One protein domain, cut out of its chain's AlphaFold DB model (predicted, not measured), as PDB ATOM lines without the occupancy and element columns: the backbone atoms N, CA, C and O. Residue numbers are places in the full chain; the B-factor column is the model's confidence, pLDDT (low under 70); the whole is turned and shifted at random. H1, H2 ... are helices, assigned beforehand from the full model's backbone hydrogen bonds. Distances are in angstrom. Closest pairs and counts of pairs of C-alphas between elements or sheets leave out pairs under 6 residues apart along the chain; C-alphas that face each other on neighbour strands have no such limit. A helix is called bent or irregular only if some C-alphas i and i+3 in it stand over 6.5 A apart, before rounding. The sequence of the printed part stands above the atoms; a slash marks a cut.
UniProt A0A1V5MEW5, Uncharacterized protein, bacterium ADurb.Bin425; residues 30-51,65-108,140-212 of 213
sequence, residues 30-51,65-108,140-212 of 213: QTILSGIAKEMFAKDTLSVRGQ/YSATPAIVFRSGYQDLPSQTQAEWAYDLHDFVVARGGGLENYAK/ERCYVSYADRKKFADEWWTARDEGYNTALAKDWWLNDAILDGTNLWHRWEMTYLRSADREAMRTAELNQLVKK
ATOM      1  N   GLN A  30       8.301   5.711   0.257       86.31
ATOM      2  CA  GLN A  30       7.284   4.857  -0.353       86.31
ATOM      3  C   GLN A  30       6.109   5.658  -0.925       86.31
ATOM      4  O   GLN A  30       5.446   5.194  -1.855       86.31
ATOM      5  N   THR A  31       5.863   6.866  -0.416       86.38
ATOM      6  CA  THR A  31       4.837   7.782  -0.929       86.38
ATOM      7  C   THR A  31       5.228   8.284  -2.311       86.38
ATOM      8  O   THR A  31       4.411   8.259  -3.235       86.38
ATOM      9  N   ILE A  32       6.492   8.686  -2.473       85.56
ATOM     10  CA  ILE A  32       7.038   9.152  -3.750       85.56
ATOM     11  C   ILE A  32       7.065   7.997  -4.750       85.56
ATOM     12  O   ILE A  32       6.515   8.137  -5.841       85.56
ATOM     13  N   LEU A  33       7.586   6.825  -4.367       84.38
ATOM     14  CA  LEU A  33       7.597   5.641  -5.236       84.38
ATOM     15  C   LEU A  33       6.195   5.234  -5.700       84.38
ATOM     16  O   LEU A  33       5.987   4.972  -6.884       84.38
ATOM     17  N   SER A  34       5.218   5.221  -4.791       80.50
ATOM     18  CA  SER A  34       3.824   4.906  -5.132       80.50
ATOM     19  C   SER A  34       3.221   5.949  -6.075       80.50
ATOM     20  O   SER A  34       2.475   5.604  -6.992       80.50
ATOM     21  N   GLY A  35       3.554   7.228  -5.878       78.56
ATOM     22  CA  GLY A  35       3.152   8.309  -6.773       78.56
ATOM     23  C   GLY A  35       3.763   8.161  -8.165       78.56
ATOM     24  O   GLY A  35       3.048   8.292  -9.155       78.56
ATOM     25  N   ILE A  36       5.060   7.852  -8.249       79.00
ATOM     26  CA  ILE A  36       5.761   7.598  -9.510       79.00
ATOM     27  C   ILE A  36       5.101   6.427 -10.243       79.00
ATOM     28  O   ILE A  36       4.708   6.571 -11.401       79.00
ATOM     29  N   ALA A  37       4.903   5.299  -9.553       76.38
ATOM     30  CA  ALA A  37       4.249   4.117 -10.105       76.38
ATOM     31  C   ALA A  37       2.838   4.434 -10.627       76.38
ATOM     32  O   ALA A  37       2.452   3.977 -11.702       76.38
ATOM     33  N   LYS A  38       2.073   5.268  -9.911       73.12
ATOM     34  CA  LYS A  38       0.736   5.703 -10.334       73.12
ATOM     35  C   LYS A  38       0.760   6.505 -11.638       73.12
ATOM     36  O   LYS A  38      -0.110   6.286 -12.480       73.12
ATOM     37  N   GLU A  39       1.748   7.380 -11.841       71.81
ATOM     38  CA  GLU A  39       1.885   8.124 -13.103       71.81
ATOM     39  C   GLU A  39       2.185   7.212 -14.294       71.81
ATOM     40  O   GLU A  39       1.784   7.532 -15.411       71.81
ATOM     41  N   MET A  40       2.810   6.052 -14.072       66.31
ATOM     42  CA  MET A  40       3.069   5.076 -15.138       66.31
ATOM     43  C   MET A  40       1.796   4.504 -15.757       66.31
ATOM     44  O   MET A  40       1.787   4.140 -16.932       66.31
ATOM     45  N   PHE A  41       0.722   4.429 -14.968       63.16
ATOM     46  CA  PHE A  41      -0.560   3.844 -15.360       63.16
ATOM     47  C   PHE A  41      -1.653   4.892 -15.607       63.16
ATOM     48  O   PHE A  41      -2.820   4.534 -15.800       63.16
ATOM     49  N   ALA A  42      -1.315   6.184 -15.597       63.66
ATOM     50  CA  ALA A  42      -2.284   7.233 -15.869       63.66
ATOM     51  C   ALA A  42      -2.839   7.085 -17.301       63.66
ATOM     52  O   ALA A  42      -2.113   7.004 -18.290       63.66
ATOM     53  N   LYS A  43      -4.168   7.024 -17.440       49.38
ATOM     54  CA  LYS A  43      -4.819   6.717 -18.731       49.38
ATOM     55  C   LYS A  43      -4.524   7.750 -19.822       49.38
ATOM     56  O   LYS A  43      -4.479   7.398 -21.000       49.38
ATOM     57  N   ASP A  44      -4.264   8.988 -19.411       51.50
ATOM     58  CA  ASP A  44      -4.011  10.121 -20.303       51.50
ATOM     59  C   ASP A  44      -2.514  10.400 -20.506       51.50
ATOM     60  O   ASP A  44      -2.143  11.314 -21.246       51.50
ATOM     61  N   THR A  45      -1.620   9.609 -19.898       46.09
ATOM     62  CA  THR A  45      -0.192   9.670 -20.226       46.09
ATOM     63  C   THR A  45       0.061   8.933 -21.538       46.09
ATOM     64  O   THR A  45       0.195   7.711 -21.615       46.09
ATOM     65  N   LEU A  46       0.080   9.700 -22.623       40.44
ATOM     66  CA  LEU A  46       0.413   9.232 -23.962       40.44
ATOM     67  C   LEU A  46       1.922   9.135 -24.123       40.44
ATOM     68  O   LEU A  46       2.518  10.154 -24.409       40.44
ATOM     69  N   SER A  47       2.533   7.951 -24.017       39.31
ATOM     70  CA  SER A  47       3.959   7.788 -24.342       39.31
ATOM     71  C   SER A  47       4.328   8.489 -25.670       39.31
ATOM     72  O   SER A  47       3.800   8.178 -26.742       39.31
ATOM     73  N   VAL A  48       5.204   9.482 -25.568       36.12
ATOM     74  CA  VAL A  48       5.787  10.293 -26.631       36.12
ATOM     75  C   VAL A  48       7.192   9.701 -26.728       36.12
ATOM     76  O   VAL A  48       8.116  10.168 -26.076       36.12
ATOM     77  N   ARG A  49       7.382   8.566 -27.404       40.09
ATOM     78  CA  ARG A  49       7.142   8.393 -28.834       40.09
ATOM     79  C   ARG A  49       6.987   6.912 -29.203       40.09
ATOM     80  O   ARG A  49       7.682   6.044 -28.696       40.09
ATOM     81  N   GLY A  50       6.149   6.668 -30.206       32.12
ATOM     82  CA  GLY A  50       5.920   5.366 -30.832       32.12
ATOM     83  C   GLY A  50       4.686   5.368 -31.733       32.12
ATOM     84  O   GLY A  50       4.035   4.337 -31.874       32.12
ATOM     85  N   GLN A  51       4.308   6.510 -32.323       31.98
ATOM     86  CA  GLN A  51       3.253   6.473 -33.326       31.98
ATOM     87  C   GLN A  51       3.805   5.881 -34.623       31.98
ATOM     88  O   GLN A  51       4.538   6.524 -35.369       31.98
ATOM     89  N   TYR A  65       8.807  12.581 -23.280       44.12
ATOM     90  CA  TYR A  65       9.483  13.888 -23.326       44.12
ATOM     91  C   TYR A  65       8.569  15.001 -23.867       44.12
ATOM     92  O   TYR A  65       7.899  14.820 -24.887       44.12
ATOM     93  N   SER A  66       8.651  16.195 -23.273       34.03
ATOM     94  CA  SER A  66       8.046  17.451 -23.754       34.03
ATOM     95  C   SER A  66       8.874  18.132 -24.864       34.03
ATOM     96  O   SER A  66       9.214  19.306 -24.749       34.03
ATOM     97  N   ALA A  67       9.244  17.420 -25.937       34.28
ATOM     98  CA  ALA A  67       9.989  18.009 -27.061       34.28
ATOM     99  C   ALA A  67       9.396  17.638 -28.430       34.28
ATOM    100  O   ALA A  67       9.082  16.478 -28.709       34.28
ATOM    101  N   THR A  68       9.272  18.643 -29.303       35.41
ATOM    102  CA  THR A  68       8.819  18.489 -30.694       35.41
ATOM    103  C   THR A  68      10.024  18.582 -31.635       35.41
ATOM    104  O   THR A  68      10.703  19.607 -31.614       35.41
ATOM    105  N   PRO A  69      10.294  17.581 -32.494       40.06
ATOM    106  CA  PRO A  69       9.618  16.288 -32.613       40.06
ATOM    107  C   PRO A  69      10.132  15.278 -31.564       40.06
ATOM    108  O   PRO A  69      11.294  15.318 -31.184       40.06
ATOM    109  N   ALA A  70       9.276  14.330 -31.163       39.53
ATOM    110  CA  ALA A  70       9.498  13.325 -30.100       39.53
ATOM    111  C   ALA A  70      10.734  12.399 -30.337       39.53
ATOM    112  O   ALA A  70      11.385  12.593 -31.343       39.53
ATOM    113  N   ILE A  71      11.105  11.364 -29.561       37.25
ATOM    114  CA  ILE A  71      12.136  10.356 -29.982       37.25
ATOM    115  C   ILE A  71      11.808   8.949 -29.409       37.25
ATOM    116  O   ILE A  71      11.334   8.876 -28.288       37.25
ATOM    117  N   VAL A  72      11.943   7.859 -30.202       41.41
ATOM    118  CA  VAL A  72      11.644   6.449 -29.813       41.41
ATOM    119  C   VAL A  72      12.962   5.744 -29.517       41.41
ATOM    120  O   VAL A  72      13.856   5.842 -30.364       41.41
ATOM    121  N   PHE A  73      13.060   4.971 -28.436       43.56
ATOM    122  CA  PHE A  73      14.224   4.113 -28.200       43.56
ATOM    123  C   PHE A  73      13.848   2.701 -27.736       43.56
ATOM    124  O   PHE A  73      12.691   2.432 -27.431       43.56
ATOM    125  N   ARG A  74      14.811   1.778 -27.843       48.28
ATOM    126  CA  ARG A  74      14.634   0.311 -27.866       48.28
ATOM    127  C   ARG A  74      15.403  -0.386 -26.732       48.28
ATOM    128  O   ARG A  74      15.887  -1.499 -26.931       48.28
ATOM    129  N   SER A  75      15.622   0.268 -25.596       51.19
ATOM    130  CA  SER A  75      16.308  -0.383 -24.477       51.19
ATOM    131  C   SER A  75      15.417  -1.441 -23.820       51.19
ATOM    132  O   SER A  75      14.188  -1.360 -23.862       51.19
ATOM    133  N   GLY A  76      16.042  -2.423 -23.161       58.69
ATOM    134  CA  GLY A  76      15.336  -3.411 -22.332       58.69
ATOM    135  C   GLY A  76      14.627  -2.799 -21.115       58.69
ATOM    136  O   GLY A  76      13.919  -3.505 -20.409       58.69
ATOM    137  N   TYR A  77      14.779  -1.489 -20.886       62.81
ATOM    138  CA  TYR A  77      14.121  -0.746 -19.812       62.81
ATOM    139  C   TYR A  77      12.588  -0.848 -19.871       62.81
ATOM    140  O   TYR A  77      11.943  -1.000 -18.834       62.81
ATOM    141  N   GLN A  78      12.001  -0.829 -21.076       61.31
ATOM    142  CA  GLN A  78      10.544  -0.923 -21.270       61.31
ATOM    143  C   GLN A  78       9.947  -2.235 -20.731       61.31
ATOM    144  O   GLN A  78       8.772  -2.271 -20.368       61.31
ATOM    145  N   ASP A  79      10.760  -3.295 -20.701       69.00
ATOM    146  CA  ASP A  79      10.353  -4.655 -20.356       69.00
ATOM    147  C   ASP A  79      10.572  -4.951 -18.860       69.00
ATOM    148  O   ASP A  79      10.226  -6.027 -18.370       69.00
ATOM    149  N   LEU A  80      11.119  -3.985 -18.111       73.94
ATOM    150  CA  LEU A  80      11.351  -4.116 -16.677       73.94
ATOM    151  C   LEU A  80      10.054  -4.008 -15.862       73.94
ATOM    152  O   LEU A  80       9.134  -3.278 -16.243       73.94
ATOM    153  N   PRO A  81      10.000  -4.640 -14.675       79.25
ATOM    154  CA  PRO A  81       8.914  -4.427 -13.727       79.25
ATOM    155  C   PRO A  81       8.738  -2.943 -13.386       79.25
ATOM    156  O   PRO A  81       9.712  -2.218 -13.173       79.25
ATOM    157  N   SER A  82       7.489  -2.491 -13.256       74.19
ATOM    158  CA  SER A  82       7.187  -1.082 -12.962       74.19
ATOM    159  C   SER A  82       7.805  -0.593 -11.654       74.19
ATOM    160  O   SER A  82       8.197   0.565 -11.553       74.19
ATOM    161  N   GLN A  83       7.944  -1.484 -10.670       80.12
ATOM    162  CA  GLN A  83       8.652  -1.183  -9.431       80.12
ATOM    163  C   GLN A  83      10.121  -0.823  -9.697       80.12
ATOM    164  O   GLN A  83      10.587   0.199  -9.208       80.12
ATOM    165  N   THR A  84      10.831  -1.599 -10.519       83.69
ATOM    166  CA  THR A  84      12.227  -1.327 -10.890       83.69
ATOM    167  C   THR A  84      12.364   0.012 -11.611       83.69
ATOM    168  O   THR A  84      13.286   0.769 -11.326       83.69
ATOM    169  N   GLN A  85      11.426   0.339 -12.505       81.81
ATOM    170  CA  GLN A  85      11.401   1.628 -13.205       81.81
ATOM    171  C   GLN A  85      11.188   2.808 -12.235       81.81
ATOM    172  O   GLN A  85      11.867   3.829 -12.340       81.81
ATOM    173  N   ALA A  86      10.281   2.664 -11.263       82.94
ATOM    174  CA  ALA A  86      10.029   3.684 -10.245       82.94
ATOM    175  C   ALA A  86      11.221   3.864  -9.289       82.94
ATOM    176  O   ALA A  86      11.607   4.994  -8.994       82.94
ATOM    177  N   GLU A  87      11.827   2.761  -8.840       88.12
ATOM    178  CA  GLU A  87      13.032   2.777  -8.005       88.12
ATOM    179  C   GLU A  87      14.213   3.423  -8.726       88.12
ATOM    180  O   GLU A  87      14.924   4.228  -8.133       88.12
ATOM    181  N   TRP A  88      14.393   3.121 -10.011       90.50
ATOM    182  CA  TRP A  88      15.414   3.756 -10.833       90.50
ATOM    183  C   TRP A  88      15.213   5.270 -10.947       90.50
ATOM    184  O   TRP A  88      16.154   6.029 -10.730       90.50
ATOM    185  N   ALA A  89      13.995   5.720 -11.270       88.44
ATOM    186  CA  ALA A  89      13.696   7.145 -11.397       88.44
ATOM    187  C   ALA A  89      13.954   7.904 -10.086       88.44
ATOM    188  O   ALA A  89      14.519   8.998 -10.110       88.44
ATOM    189  N   TYR A  90      13.578   7.299  -8.958       90.50
ATOM    190  CA  TYR A  90      13.844   7.830  -7.625       90.50
ATOM    191  C   TYR A  90      15.350   7.911  -7.340       90.50
ATOM    192  O   TYR A  90      15.869   8.985  -7.052       90.50
ATOM    193  N   ASP A  91      16.075   6.799  -7.484       93.50
ATOM    194  CA  ASP A  91      17.497   6.732  -7.131       93.50
ATOM    195  C   ASP A  91      18.362   7.625  -8.038       93.50
ATOM    196  O   ASP A  91      19.340   8.221  -7.582       93.50
ATOM    197  N   LEU A  92      17.998   7.754  -9.319       92.62
ATOM    198  CA  LEU A  92      18.643   8.684 -10.246       92.62
ATOM    199  C   LEU A  92      18.429  10.140  -9.824       92.62
ATOM    200  O   LEU A  92      19.370  10.934  -9.887       92.62
ATOM    201  N   HIS A  93      17.216  10.501  -9.402       91.12
ATOM    202  CA  HIS A  93      16.941  11.842  -8.900       91.12
ATOM    203  C   HIS A  93      17.725  12.129  -7.614       91.12
ATOM    204  O   HIS A  93      18.422  13.142  -7.544       91.12
ATOM    205  N   ASP A  94      17.686  11.216  -6.643       92.56
ATOM    206  CA  ASP A  94      18.422  11.347  -5.383       92.56
ATOM    207  C   ASP A  94      19.928  11.510  -5.630       92.56
ATOM    208  O   ASP A  94      20.574  12.365  -5.018       92.56
ATOM    209  N   PHE A  95      20.493  10.760  -6.583       94.00
ATOM    210  CA  PHE A  95      21.881  10.936  -7.011       94.00
ATOM    211  C   PHE A  95      22.153  12.350  -7.548       94.00
ATOM    212  O   PHE A  95      23.160  12.969  -7.188       94.00
ATOM    213  N   VAL A  96      21.267  12.872  -8.402       90.81
ATOM    214  CA  VAL A  96      21.402  14.219  -8.973       90.81
ATOM    215  C   VAL A  96      21.373  15.276  -7.868       90.81
ATOM    216  O   VAL A  96      22.260  16.131  -7.828       90.81
ATOM    217  N   VAL A  97      20.417  15.191  -6.942       90.12
ATOM    218  CA  VAL A  97      20.286  16.135  -5.822       90.12
ATOM    219  C   VAL A  97      21.489  16.062  -4.882       90.12
ATOM    220  O   VAL A  97      22.045  17.099  -4.511       90.12
ATOM    221  N   ALA A  98      21.963  14.856  -4.555       90.69
ATOM    222  CA  ALA A  98      23.130  14.650  -3.696       90.69
ATOM    223  C   ALA A  98      24.427  15.245  -4.278       90.69
ATOM    224  O   ALA A  98      25.353  15.573  -3.535       90.69
ATOM    225  N   ARG A  99      24.503  15.416  -5.603       89.81
ATOM    226  CA  ARG A  99      25.624  16.067  -6.303       89.81
ATOM    227  C   ARG A  99      25.446  17.580  -6.484       89.81
ATOM    228  O   ARG A  99      26.237  18.192  -7.194       89.81
ATOM    229  N   GLY A 100      24.452  18.184  -5.833       86.31
ATOM    230  CA  GLY A 100      24.140  19.612  -5.960       86.31
ATOM    231  C   GLY A 100      23.292  19.949  -7.187       86.31
ATOM    232  O   GLY A 100      22.994  21.113  -7.426       86.31
ATOM    233  N   GLY A 101      22.873  18.948  -7.960       86.38
ATOM    234  CA  GLY A 101      21.947  19.156  -9.060       86.38
ATOM    235  C   GLY A 101      20.498  19.279  -8.604       86.38
ATOM    236  O   GLY A 101      20.188  19.298  -7.413       86.38
ATOM    237  N   GLY A 102      19.596  19.311  -9.578       82.25
ATOM    238  CA  GLY A 102      18.159  19.311  -9.326       82.25
ATOM    239  C   GLY A 102      17.613  20.683  -8.939       82.25
ATOM    240  O   GLY A 102      18.344  21.615  -8.592       82.25
ATOM    241  N   LEU A 103      16.291  20.813  -9.031       77.56
ATOM    242  CA  LEU A 103      15.589  22.055  -8.719       77.56
ATOM    243  C   LEU A 103      15.680  22.411  -7.232       77.56
ATOM    244  O   LEU A 103      15.611  23.579  -6.858       77.56
ATOM    245  N   GLU A 104      15.871  21.401  -6.396       84.19
ATOM    246  CA  GLU A 104      16.047  21.484  -4.951       84.19
ATOM    247  C   GLU A 104      17.153  22.484  -4.578       84.19
ATOM    248  O   GLU A 104      17.051  23.177  -3.568       84.19
ATOM    249  N   ASN A 105      18.178  22.609  -5.428       85.31
ATOM    250  CA  ASN A 105      19.294  23.533  -5.243       85.31
ATOM    251  C   ASN A 105      19.148  24.855  -6.024       85.31
ATOM    252  O   ASN A 105      19.923  25.784  -5.802       85.31
ATOM    253  N   TYR A 106      18.149  24.986  -6.902       82.94
ATOM    254  CA  TYR A 106      18.013  26.134  -7.805       82.94
ATOM    255  C   TYR A 106      17.770  27.448  -7.066       82.94
ATOM    256  O   TYR A 106      18.468  28.426  -7.315       82.94
ATOM    257  N   ALA A 107      16.822  27.469  -6.122       82.25
ATOM    258  CA  ALA A 107      16.511  28.675  -5.350       82.25
ATOM    259  C   ALA A 107      17.751  29.201  -4.610       82.25
ATOM    260  O   ALA A 107      18.065  30.388  -4.678       82.25
ATOM    261  N   LYS A 108      18.525  28.288  -4.011       87.75
ATOM    262  CA  LYS A 108      19.817  28.600  -3.395       87.75
ATOM    263  C   LYS A 108      20.786  29.232  -4.401       87.75
ATOM    264  O   LYS A 108      21.437  30.223  -4.082       87.75
ATOM    265  N   GLU A 140      22.876  26.014 -15.072       75.38
ATOM    266  CA  GLU A 140      24.082  25.212 -15.294       75.38
ATOM    267  C   GLU A 140      24.540  24.525 -14.000       75.38
ATOM    268  O   GLU A 140      24.950  23.365 -14.014       75.38
ATOM    269  N   ARG A 141      24.405  25.192 -12.847       81.75
ATOM    270  CA  ARG A 141      24.780  24.615 -11.544       81.75
ATOM    271  C   ARG A 141      23.827  23.531 -11.053       81.75
ATOM    272  O   ARG A 141      24.260  22.623 -10.352       81.75
ATOM    273  N   CYS A 142      22.555  23.586 -11.443       82.62
ATOM    274  CA  CYS A 142      21.590  22.517 -11.183       82.62
ATOM    275  C   CYS A 142      21.809  21.274 -12.062       82.62
ATOM    276  O   CYS A 142      21.136  20.255 -11.867       82.62
ATOM    277  N   TYR A 143      22.730  21.323 -13.026       81.19
ATOM    278  CA  TYR A 143      23.008  20.211 -13.917       81.19
ATOM    279  C   TYR A 143      24.144  19.324 -13.395       81.19
ATOM    280  O   TYR A 143      25.285  19.745 -13.232       81.19
ATOM    281  N   VAL A 144      23.851  18.036 -13.213       85.62
ATOM    282  CA  VAL A 144      24.882  17.000 -13.043       85.62
ATOM    283  C   VAL A 144      25.278  16.441 -14.401       85.62
ATOM    284  O   VAL A 144      24.406  16.099 -15.208       85.62
ATOM    285  N   SER A 145      26.591  16.315 -14.622       85.88
ATOM    286  CA  SER A 145      27.165  15.905 -15.900       85.88
ATOM    287  C   SER A 145      26.623  14.558 -16.383       85.88
ATOM    288  O   SER A 145      26.360  13.640 -15.604       85.88
ATOM    289  N   TYR A 146      26.502  14.414 -17.703       86.62
ATOM    290  CA  TYR A 146      26.091  13.149 -18.304       86.62
ATOM    291  C   TYR A 146      27.019  11.984 -17.925       86.62
ATOM    292  O   TYR A 146      26.553  10.878 -17.672       86.62
ATOM    293  N   ALA A 147      28.329  12.237 -17.845       89.62
ATOM    294  CA  ALA A 147      29.319  11.227 -17.485       89.62
ATOM    295  C   ALA A 147      29.117  10.707 -16.052       89.62
ATOM    296  O   ALA A 147      29.168   9.499 -15.831       89.62
ATOM    297  N   ASP A 148      28.825  11.599 -15.100       91.50
ATOM    298  CA  ASP A 148      28.513  11.219 -13.718       91.50
ATOM    299  C   ASP A 148      27.233  10.379 -13.644       91.50
ATOM    300  O   ASP A 148      27.220   9.330 -13.000       91.50
ATOM    301  N   ARG A 149      26.172  10.803 -14.346       92.44
ATOM    302  CA  ARG A 149      24.910  10.049 -14.412       92.44
ATOM    303  C   ARG A 149      25.104   8.677 -15.048       92.44
ATOM    304  O   ARG A 149      24.562   7.702 -14.543       92.44
ATOM    305  N   LYS A 150      25.896   8.586 -16.121       93.25
ATOM    306  CA  LYS A 150      26.208   7.322 -16.801       93.25
ATOM    307  C   LYS A 150      26.980   6.370 -15.901       93.25
ATOM    308  O   LYS A 150      26.641   5.195 -15.861       93.25
ATOM    309  N   LYS A 151      27.965   6.871 -15.150       94.38
ATOM    310  CA  LYS A 151      28.698   6.060 -14.172       94.38
ATOM    311  C   LYS A 151      27.767   5.514 -13.088       94.38
ATOM    312  O   LYS A 151      27.791   4.322 -12.812       94.38
ATOM    313  N   PHE A 152      26.928   6.374 -12.511       95.12
ATOM    314  CA  PHE A 152      25.938   5.943 -11.526       95.12
ATOM    315  C   PHE A 152      24.970   4.902 -12.104       95.12
ATOM    316  O   PHE A 152      24.706   3.887 -11.469       95.12
ATOM    317  N   ALA A 153      24.475   5.132 -13.323       93.12
ATOM    318  CA  ALA A 153      23.592   4.204 -14.014       93.12
ATOM    319  C   ALA A 153      24.262   2.832 -14.199       93.12
ATOM    320  O   ALA A 153      23.683   1.817 -13.827       93.12
ATOM    321  N   ASP A 154      25.491   2.798 -14.711       94.25
ATOM    322  CA  ASP A 154      26.263   1.568 -14.921       94.25
ATOM    323  C   ASP A 154      26.390   0.749 -13.624       94.25
ATOM    324  O   ASP A 154      26.045  -0.434 -13.595       94.25
ATOM    325  N   GLU A 155      26.766   1.401 -12.520       94.62
ATOM    326  CA  GLU A 155      26.867   0.776 -11.194       94.62
ATOM    327  C   GLU A 155      25.502   0.277 -10.682       94.62
ATOM    328  O   GLU A 155      25.392  -0.830 -10.146       94.62
ATOM    329  N   TRP A 156      24.445   1.075 -10.865       94.12
ATOM    330  CA  TRP A 156      23.098   0.748 -10.400       94.12
ATOM    331  C   TRP A 156      22.533  -0.482 -11.111       94.12
ATOM    332  O   TRP A 156      22.038  -1.399 -10.446       94.12
ATOM    333  N   TRP A 157      22.638  -0.500 -12.443       91.44
ATOM    334  CA  TRP A 157      22.076  -1.530 -13.315       91.44
ATOM    335  C   TRP A 157      22.891  -2.816 -13.294       91.44
ATOM    336  O   TRP A 157      22.300  -3.895 -13.237       91.44
ATOM    337  N   THR A 158      24.223  -2.725 -13.213       91.62
ATOM    338  CA  THR A 158      25.096  -3.901 -13.046       91.62
ATOM    339  C   THR A 158      24.681  -4.732 -11.834       91.62
ATOM    340  O   THR A 158      24.667  -5.962 -11.887       91.62
ATOM    341  N   ALA A 159      24.296  -4.070 -10.743       89.88
ATOM    342  CA  ALA A 159      23.919  -4.735  -9.504       89.88
ATOM    343  C   ALA A 159      22.492  -5.319  -9.497       89.88
ATOM    344  O   ALA A 159      22.152  -6.033  -8.553       89.88
ATOM    345  N   ARG A 160      21.633  -4.982 -10.472       87.00
ATOM    346  CA  ARG A 160      20.173  -5.183 -10.355       87.00
ATOM    347  C   ARG A 160      19.499  -5.848 -11.545       87.00
ATOM    348  O   ARG A 160      18.414  -6.389 -11.356       87.00
ATOM    349  N   ASP A 161      20.098  -5.818 -12.732       85.19
ATOM    350  CA  ASP A 161      19.443  -6.320 -13.938       85.19
ATOM    351  C   ASP A 161      20.361  -7.217 -14.778       85.19
ATOM    352  O   ASP A 161      21.405  -6.806 -15.292       85.19
ATOM    353  N   GLU A 162      19.958  -8.478 -14.939       82.44
ATOM    354  CA  GLU A 162      20.677  -9.448 -15.772       82.44
ATOM    355  C   GLU A 162      20.552  -9.112 -17.268       82.44
ATOM    356  O   GLU A 162      21.496  -9.323 -18.036       82.44
ATOM    357  N   GLY A 163      19.425  -8.517 -17.681       81.25
ATOM    358  CA  GLY A 163      19.204  -8.064 -19.055       81.25
ATOM    359  C   GLY A 163      20.222  -7.006 -19.480       81.25
ATOM    360  O   GLY A 163      20.827  -7.104 -20.545       81.25
ATOM    361  N   TYR A 164      20.488  -6.036 -18.614       85.94
ATOM    362  CA  TYR A 164      21.537  -5.046 -18.781       85.94
ATOM    363  C   TYR A 164      22.926  -5.689 -18.780       85.94
ATOM    364  O   TYR A 164      23.750  -5.391 -19.647       85.94
ATOM    365  N   ASN A 165      23.191  -6.612 -17.851       86.69
ATOM    366  CA  ASN A 165      24.488  -7.284 -17.772       86.69
ATOM    367  C   ASN A 165      24.837  -8.068 -19.042       86.69
ATOM    368  O   ASN A 165      26.012  -8.116 -19.415       86.69
ATOM    369  N   THR A 166      23.824  -8.609 -19.719       83.56
ATOM    370  CA  THR A 166      23.943  -9.374 -20.968       83.56
ATOM    371  C   THR A 166      23.716  -8.536 -22.232       83.56
ATOM    372  O   THR A 166      23.903  -9.036 -23.345       83.56
ATOM    373  N   ALA A 167      23.364  -7.253 -22.100       81.62
ATOM    374  CA  ALA A 167      23.116  -6.379 -23.237       81.62
ATOM    375  C   ALA A 167      24.399  -6.126 -24.045       81.62
ATOM    376  O   ALA A 167      25.410  -5.661 -23.521       81.62
ATOM    377  N   LEU A 168      24.333  -6.347 -25.362       75.75
ATOM    378  CA  LEU A 168      25.443  -6.066 -26.285       75.75
ATOM    379  C   LEU A 168      25.725  -4.561 -26.441       75.75
ATOM    380  O   LEU A 168      26.845  -4.171 -26.752       75.75
ATOM    381  N   ALA A 169      24.714  -3.716 -26.223       81.19
ATOM    382  CA  ALA A 169      24.790  -2.264 -26.380       81.19
ATOM    383  C   ALA A 169      24.482  -1.548 -25.055       81.19
ATOM    384  O   ALA A 169      23.514  -0.790 -24.959       81.19
ATOM    385  N   LYS A 170      25.304  -1.794 -24.025       84.56
ATOM    386  CA  LYS A 170      25.142  -1.193 -22.686       84.56
ATOM    387  C   LYS A 170      25.082   0.331 -22.719       84.56
ATOM    388  O   LYS A 170      24.293   0.921 -21.999       84.56
ATOM    389  N   ASP A 171      25.850   0.968 -23.595       84.12
ATOM    390  CA  ASP A 171      25.841   2.426 -23.728       84.12
ATOM    391  C   ASP A 171      24.474   2.973 -24.144       84.12
ATOM    392  O   ASP A 171      23.961   3.888 -23.509       84.12
ATOM    393  N   TRP A 172      23.845   2.384 -25.163       76.88
ATOM    394  CA  TRP A 172      22.496   2.785 -25.576       76.88
ATOM    395  C   TRP A 172      21.471   2.496 -24.489       76.88
ATOM    396  O   TRP A 172      20.609   3.325 -24.219       76.88
ATOM    397  N   TRP A 173      21.620   1.350 -23.827       81.81
ATOM    398  CA  TRP A 173      20.783   0.967 -22.705       81.81
ATOM    399  C   TRP A 173      20.826   2.030 -21.592       81.81
ATOM    400  O   TRP A 173      19.781   2.508 -21.156       81.81
ATOM    401  N   LEU A 174      22.028   2.454 -21.176       87.75
ATOM    402  CA  LEU A 174      22.215   3.446 -20.111       87.75
ATOM    403  C   LEU A 174      21.691   4.819 -20.519       87.75
ATOM    404  O   LEU A 174      21.064   5.497 -19.706       87.75
ATOM    405  N   ASN A 175      21.927   5.219 -21.771       82.88
ATOM    406  CA  ASN A 175      21.424   6.482 -22.295       82.88
ATOM    407  C   ASN A 175      19.897   6.555 -22.200       82.88
ATOM    408  O   ASN A 175      19.357   7.539 -21.689       82.88
ATOM    409  N   ASP A 176      19.218   5.497 -22.633       77.44
ATOM    410  CA  ASP A 176      17.761   5.420 -22.595       77.44
ATOM    411  C   ASP A 176      17.243   5.396 -21.153       77.44
ATOM    412  O   ASP A 176      16.345   6.162 -20.811       77.44
ATOM    413  N   ALA A 177      17.856   4.597 -20.274       83.88
ATOM    414  CA  ALA A 177      17.446   4.525 -18.875       83.88
ATOM    415  C   ALA A 177      17.579   5.879 -18.162       83.88
ATOM    416  O   ALA A 177      16.653   6.301 -17.472       83.88
ATOM    417  N   ILE A 178      18.691   6.602 -18.338       87.19
ATOM    418  CA  ILE A 178      18.887   7.935 -17.734       87.19
ATOM    419  C   ILE A 178      17.805   8.904 -18.191       87.19
ATOM    420  O   ILE A 178      17.233   9.631 -17.374       87.19
ATOM    421  N   LEU A 179      17.531   8.914 -19.491       79.06
ATOM    422  CA  LEU A 179      16.512   9.765 -20.073       79.06
ATOM    423  C   LEU A 179      15.123   9.410 -19.496       79.06
ATOM    424  O   LEU A 179      14.423  10.299 -19.000       79.06
ATOM    425  N   ASP A 180      14.762   8.125 -19.460       77.38
ATOM    426  CA  ASP A 180      13.436   7.672 -19.029       77.38
ATOM    427  C   ASP A 180      13.202   7.839 -17.524       77.38
ATOM    428  O   ASP A 180      12.125   8.275 -17.114       77.38
ATOM    429  N   GLY A 181      14.214   7.561 -16.699       82.25
ATOM    430  CA  GLY A 181      14.163   7.793 -15.254       82.25
ATOM    431  C   GLY A 181      13.987   9.275 -14.923       82.25
ATOM    432  O   GLY A 181      13.100   9.638 -14.148       82.25
ATOM    433  N   THR A 182      14.759  10.148 -15.584       83.19
ATOM    434  CA  THR A 182      14.643  11.612 -15.423       83.19
ATOM    435  C   THR A 182      13.247  12.090 -15.817       83.19
ATOM    436  O   THR A 182      12.638  12.930 -15.151       83.19
ATOM    437  N   ASN A 183      12.709  11.532 -16.897       76.12
ATOM    438  CA  ASN A 183      11.405  11.908 -17.401       76.12
ATOM    439  C   ASN A 183      10.251  11.442 -16.496       76.12
ATOM    440  O   ASN A 183       9.288  12.179 -16.275       76.12
ATOM    441  N   LEU A 184      10.346  10.226 -15.961       77.56
ATOM    442  CA  LEU A 184       9.357   9.688 -15.035       77.56
ATOM    443  C   LEU A 184       9.305  10.506 -13.735       77.56
ATOM    444  O   LEU A 184       8.214  10.846 -13.272       77.56
ATOM    445  N   TRP A 185      10.466  10.900 -13.205       82.31
ATOM    446  CA  TRP A 185      10.541  11.813 -12.064       82.31
ATOM    447  C   TRP A 185       9.877  13.163 -12.360       82.31
ATOM    448  O   TRP A 185       9.013  13.615 -11.609       82.31
ATOM    449  N   HIS A 186      10.224  13.784 -13.492       77.25
ATOM    450  CA  HIS A 186       9.637  15.058 -13.912       77.25
ATOM    451  C   HIS A 186       8.104  14.988 -13.958       77.25
ATOM    452  O   HIS A 186       7.421  15.887 -13.464       77.25
ATOM    453  N   ARG A 187       7.538  13.904 -14.497       73.81
ATOM    454  CA  ARG A 187       6.083  13.730 -14.537       73.81
ATOM    455  C   ARG A 187       5.470  13.712 -13.140       73.81
ATOM    456  O   ARG A 187       4.473  14.393 -12.910       73.81
ATOM    457  N   TRP A 188       6.060  12.946 -12.229       81.19
ATOM    458  CA  TRP A 188       5.608  12.901 -10.846       81.19
ATOM    459  C   TRP A 188       5.633  14.299 -10.209       81.19
ATOM    460  O   TRP A 188       4.616  14.751  -9.682       81.19
ATOM    461  N   GLU A 189       6.726  15.049 -10.350       78.19
ATOM    462  CA  GLU A 189       6.800  16.417  -9.820       78.19
ATOM    463  C   GLU A 189       5.731  17.343 -10.412       78.19
ATOM    464  O   GLU A 189       5.101  18.113  -9.685       78.19
ATOM    465  N   MET A 190       5.488  17.269 -11.722       72.31
ATOM    466  CA  MET A 190       4.480  18.101 -12.386       72.31
ATOM    467  C   MET A 190       3.062  17.786 -11.917       72.31
ATOM    468  O   MET A 190       2.252  18.701 -11.759       72.31
ATOM    469  N   THR A 191       2.761  16.512 -11.663       72.25
ATOM    470  CA  THR A 191       1.440  16.095 -11.190       72.25
ATOM    471  C   THR A 191       1.223  16.456  -9.719       72.25
ATOM    472  O   THR A 191       0.162  16.981  -9.375       72.25
ATOM    473  N   TYR A 192       2.207  16.199  -8.853       77.62
ATOM    474  CA  TYR A 192       2.017  16.268  -7.401       77.62
ATOM    475  C   TYR A 192       2.538  17.555  -6.754       77.62
ATOM    476  O   TYR A 192       2.008  17.953  -5.720       77.62
ATOM    477  N   LEU A 193       3.521  18.235  -7.354       77.06
ATOM    478  CA  LEU A 193       4.126  19.455  -6.799       77.06
ATOM    479  C   LEU A 193       3.750  20.734  -7.568       77.06
ATOM    480  O   LEU A 193       3.885  21.818  -7.008       77.06
ATOM    481  N   ARG A 194       3.268  20.612  -8.816       64.69
ATOM    482  CA  ARG A 194       2.638  21.659  -9.657       64.69
ATOM    483  C   ARG A 194       3.306  23.047  -9.577       64.69
ATOM    484  O   ARG A 194       2.823  23.936  -8.880       64.69
ATOM    485  N   SER A 195       4.365  23.272 -10.359       64.25
ATOM    486  CA  SER A 195       4.985  24.600 -10.512       64.25
ATOM    487  C   SER A 195       5.452  24.849 -11.951       64.25
ATOM    488  O   SER A 195       6.028  23.961 -12.576       64.25
ATOM    489  N   ALA A 196       5.238  26.066 -12.460       59.75
ATOM    490  CA  ALA A 196       5.736  26.489 -13.773       59.75
ATOM    491  C   ALA A 196       7.276  26.519 -13.825       59.75
ATOM    492  O   ALA A 196       7.870  26.180 -14.848       59.75
ATOM    493  N   ASP A 197       7.926  26.838 -12.700       62.97
ATOM    494  CA  ASP A 197       9.386  26.793 -12.586       62.97
ATOM    495  C   ASP A 197       9.896  25.347 -12.679       62.97
ATOM    496  O   ASP A 197      10.897  25.084 -13.344       62.97
ATOM    497  N   ARG A 198       9.166  24.384 -12.085       66.75
ATOM    498  CA  ARG A 198       9.466  22.942 -12.212       66.75
ATOM    499  C   ARG A 198       9.431  22.498 -13.673       66.75
ATOM    500  O   ARG A 198      10.354  21.820 -14.121       66.75
ATOM    501  N   GLU A 199       8.418  22.932 -14.418       65.25
ATOM    502  CA  GLU A 199       8.246  22.584 -15.832       65.25
ATOM    503  C   GLU A 199       9.396  23.097 -16.706       65.25
ATOM    504  O   GLU A 199       9.981  22.339 -17.487       65.25
ATOM    505  N   ALA A 200       9.749  24.377 -16.561       63.91
ATOM    506  CA  ALA A 200      10.792  25.014 -17.362       63.91
ATOM    507  C   ALA A 200      12.168  24.371 -17.120       63.91
ATOM    508  O   ALA A 200      12.891  24.039 -18.063       63.91
ATOM    509  N   MET A 201      12.496  24.133 -15.851       67.25
ATOM    510  CA  MET A 201      13.776  23.579 -15.408       67.25
ATOM    511  C   MET A 201      13.977  22.139 -15.873       67.25
ATOM    512  O   MET A 201      15.012  21.796 -16.447       67.25
ATOM    513  N   ARG A 202      12.965  21.289 -15.685       71.19
ATOM    514  CA  ARG A 202      13.031  19.888 -16.111       71.19
ATOM    515  C   ARG A 202      13.008  19.747 -17.627       71.19
ATOM    516  O   ARG A 202      13.690  18.881 -18.171       71.19
ATOM    517  N   THR A 203      12.302  20.629 -18.333       67.50
ATOM    518  CA  THR A 203      12.368  20.689 -19.801       67.50
ATOM    519  C   THR A 203      13.776  21.052 -20.280       67.50
ATOM    520  O   THR A 203      14.285  20.432 -21.217       67.50
ATOM    521  N   ALA A 204      14.450  22.003 -19.624       66.69
ATOM    522  CA  ALA A 204      15.840  22.343 -19.930       66.69
ATOM    523  C   ALA A 204      16.796  21.161 -19.676       66.69
ATOM    524  O   ALA A 204      17.624  20.853 -20.536       66.69
ATOM    525  N   GLU A 205      16.639  20.454 -18.554       71.69
ATOM    526  CA  GLU A 205      17.421  19.257 -18.216       71.69
ATOM    527  C   GLU A 205      17.262  18.147 -19.269       71.69
ATOM    528  O   GLU A 205      18.256  17.652 -19.808       71.69
ATOM    529  N   LEU A 206      16.021  17.806 -19.631       70.38
ATOM    530  CA  LEU A 206      15.737  16.808 -20.668       70.38
ATOM    531  C   LEU A 206      16.341  17.213 -22.021       70.38
ATOM    532  O   LEU A 206      16.945  16.382 -22.701       70.38
ATOM    533  N   ASN A 207      16.258  18.494 -22.395       67.31
ATOM    534  CA  ASN A 207      16.856  19.004 -23.631       67.31
ATOM    535  C   ASN A 207      18.385  18.867 -23.657       67.31
ATOM    536  O   ASN A 207      18.953  18.639 -24.726       67.31
ATOM    537  N   GLN A 208      19.066  19.004 -22.516       68.19
ATOM    538  CA  GLN A 208      20.512  18.776 -22.444       68.19
ATOM    539  C   GLN A 208      20.862  17.295 -22.594       68.19
ATOM    540  O   GLN A 208      21.814  16.960 -23.299       68.19
ATOM    541  N   LEU A 209      20.079  16.402 -21.986       70.81
ATOM    542  CA  LEU A 209      20.309  14.959 -22.070       70.81
ATOM    543  C   LEU A 209      20.051  14.414 -23.486       70.81
ATOM    544  O   LEU A 209      20.847  13.628 -23.993       70.81
ATOM    545  N   VAL A 210      19.007  14.888 -24.175       65.88
ATOM    546  CA  VAL A 210      18.680  14.467 -25.554       65.88
ATOM    547  C   VAL A 210      19.807  14.776 -26.551       65.88
ATOM    548  O   VAL A 210      19.955  14.077 -27.555       65.88
ATOM    549  N   LYS A 211      20.634  15.794 -26.278       67.50
ATOM    550  CA  LYS A 211      21.792  16.157 -27.113       67.50
ATOM    551  C   LYS A 211      22.976  15.190 -26.979       67.50
ATOM    552  O   LYS A 211      23.922  15.315 -27.749       67.50
ATOM    553  N   LYS A 212      22.970  14.255 -26.020       64.94
ATOM    554  CA  LYS A 212      24.114  13.378 -25.684       64.94
ATOM    555  C   LYS A 212      24.075  11.996 -26.353       64.94
ATOM    556  O   LYS A 212      24.533  11.024 -25.763       64.94
TER     557      LYS A 212
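This is residues 30 to 51, 65 to 108 and 140 to 212 of the 213 residues of an uncharacterized protein of bacterium ADurb.Bin425 (UniProt A0A1V5MEW5). One long helix, H7, runs through the middle of a compact domain; H8 folds back beside it as a helical hairpin, while H3, H5 and H1 are set across it. H3 crosses H7 in its middle part, H5 nearer its first residues and H1 nearer its last; short H2 packs on H7, H6 makes a corner with H5, and H4 lies near H3 and H8. The 139 printed residues hold eight named helices, H1 to H8 in chain order, and no named strand: the class is all helix, with mostly crossed packing. The radius of gyration of the C-alphas is 14.3 A, and the rounded outline spans 41 by 34 by 34 A.

The hub is H7, residues 170 to 192, which touches five other helices. H8, residues 196 to 210, forms a helical hairpin with it, at a shallow tilt of 7 degrees; their closest C-alphas, of His 186 and Arg 202, are 6.3 A apart. H3, residues 82 to 98, touches H7 about perpendicular, at 86 degrees, with the C-alphas of Ala 89 and Gly 181 closest at 3.9 A. H5, residues 146 to 158, touches H7 at 80 degrees, about perpendicular, closest at the C-alphas of Ala 153 and Leu 174, 6.3 A. H5 also touches H3, at a steep tilt of 41 degrees, opposite ways, closest at the C-alphas of Leu 92 and Arg 149, 7.6 A. H1, residues 30 to 40, touches H7 with residues 184 to 188 of H7 alone; the closest C-alphas, of Ile 36 and Trp 188, are 5.5 A apart. H1 also touches H3, closest at the C-alphas of Ala 37 and Ala 86, 5.8 A. H2, residues 76 to 79, touches H7, closest at the C-alphas of Tyr 77 and Ala 177, 6.3 A. H6, residues 162 to 166, and H5 touch only at the corner, closest at the C-alphas of Thr 158 and Asn 165, 5.8 A. H4, residues 103 to 108, is close to H3 but not clearly touching, with the C-alphas of Val 97 and Glu 104 closest at 6.9 A. Every O i to N i+4 pair is within hydrogen-bond range in H1, H3, H5, H6, H7 and H8; H4 has 0 of 2, with 2 of 3 O i to N i+3 pairs within range, and H2 is too short for an i+4 pair.

H7 measures 32.8 A from C-alpha 170 at (25.142, -1.193, -22.686) to C-alpha 192 at (2.017, 16.268, -7.401). H3 measures 24.2 A, H8 21.2 A, H5 17.9 A and H1 15.4 A, beginning at C-alpha 30, (7.284, 4.857, -0.353). H4 is irregular, with C-alphas 104 and 107 7.2 A apart.

The two C-alphas farthest apart, of Lys 108 and Thr 166, are 42.0 A apart. Residues 52 to 64 and 109 to 139 are not printed; the gaps are 13.9 A and 13.1 A between C-alphas. The links printed whole are tight. Mean pLDDT of the printed part is 74.5, and 42 residues are under 70, among them 40 to 51, 65 to 79 and 194 to 201.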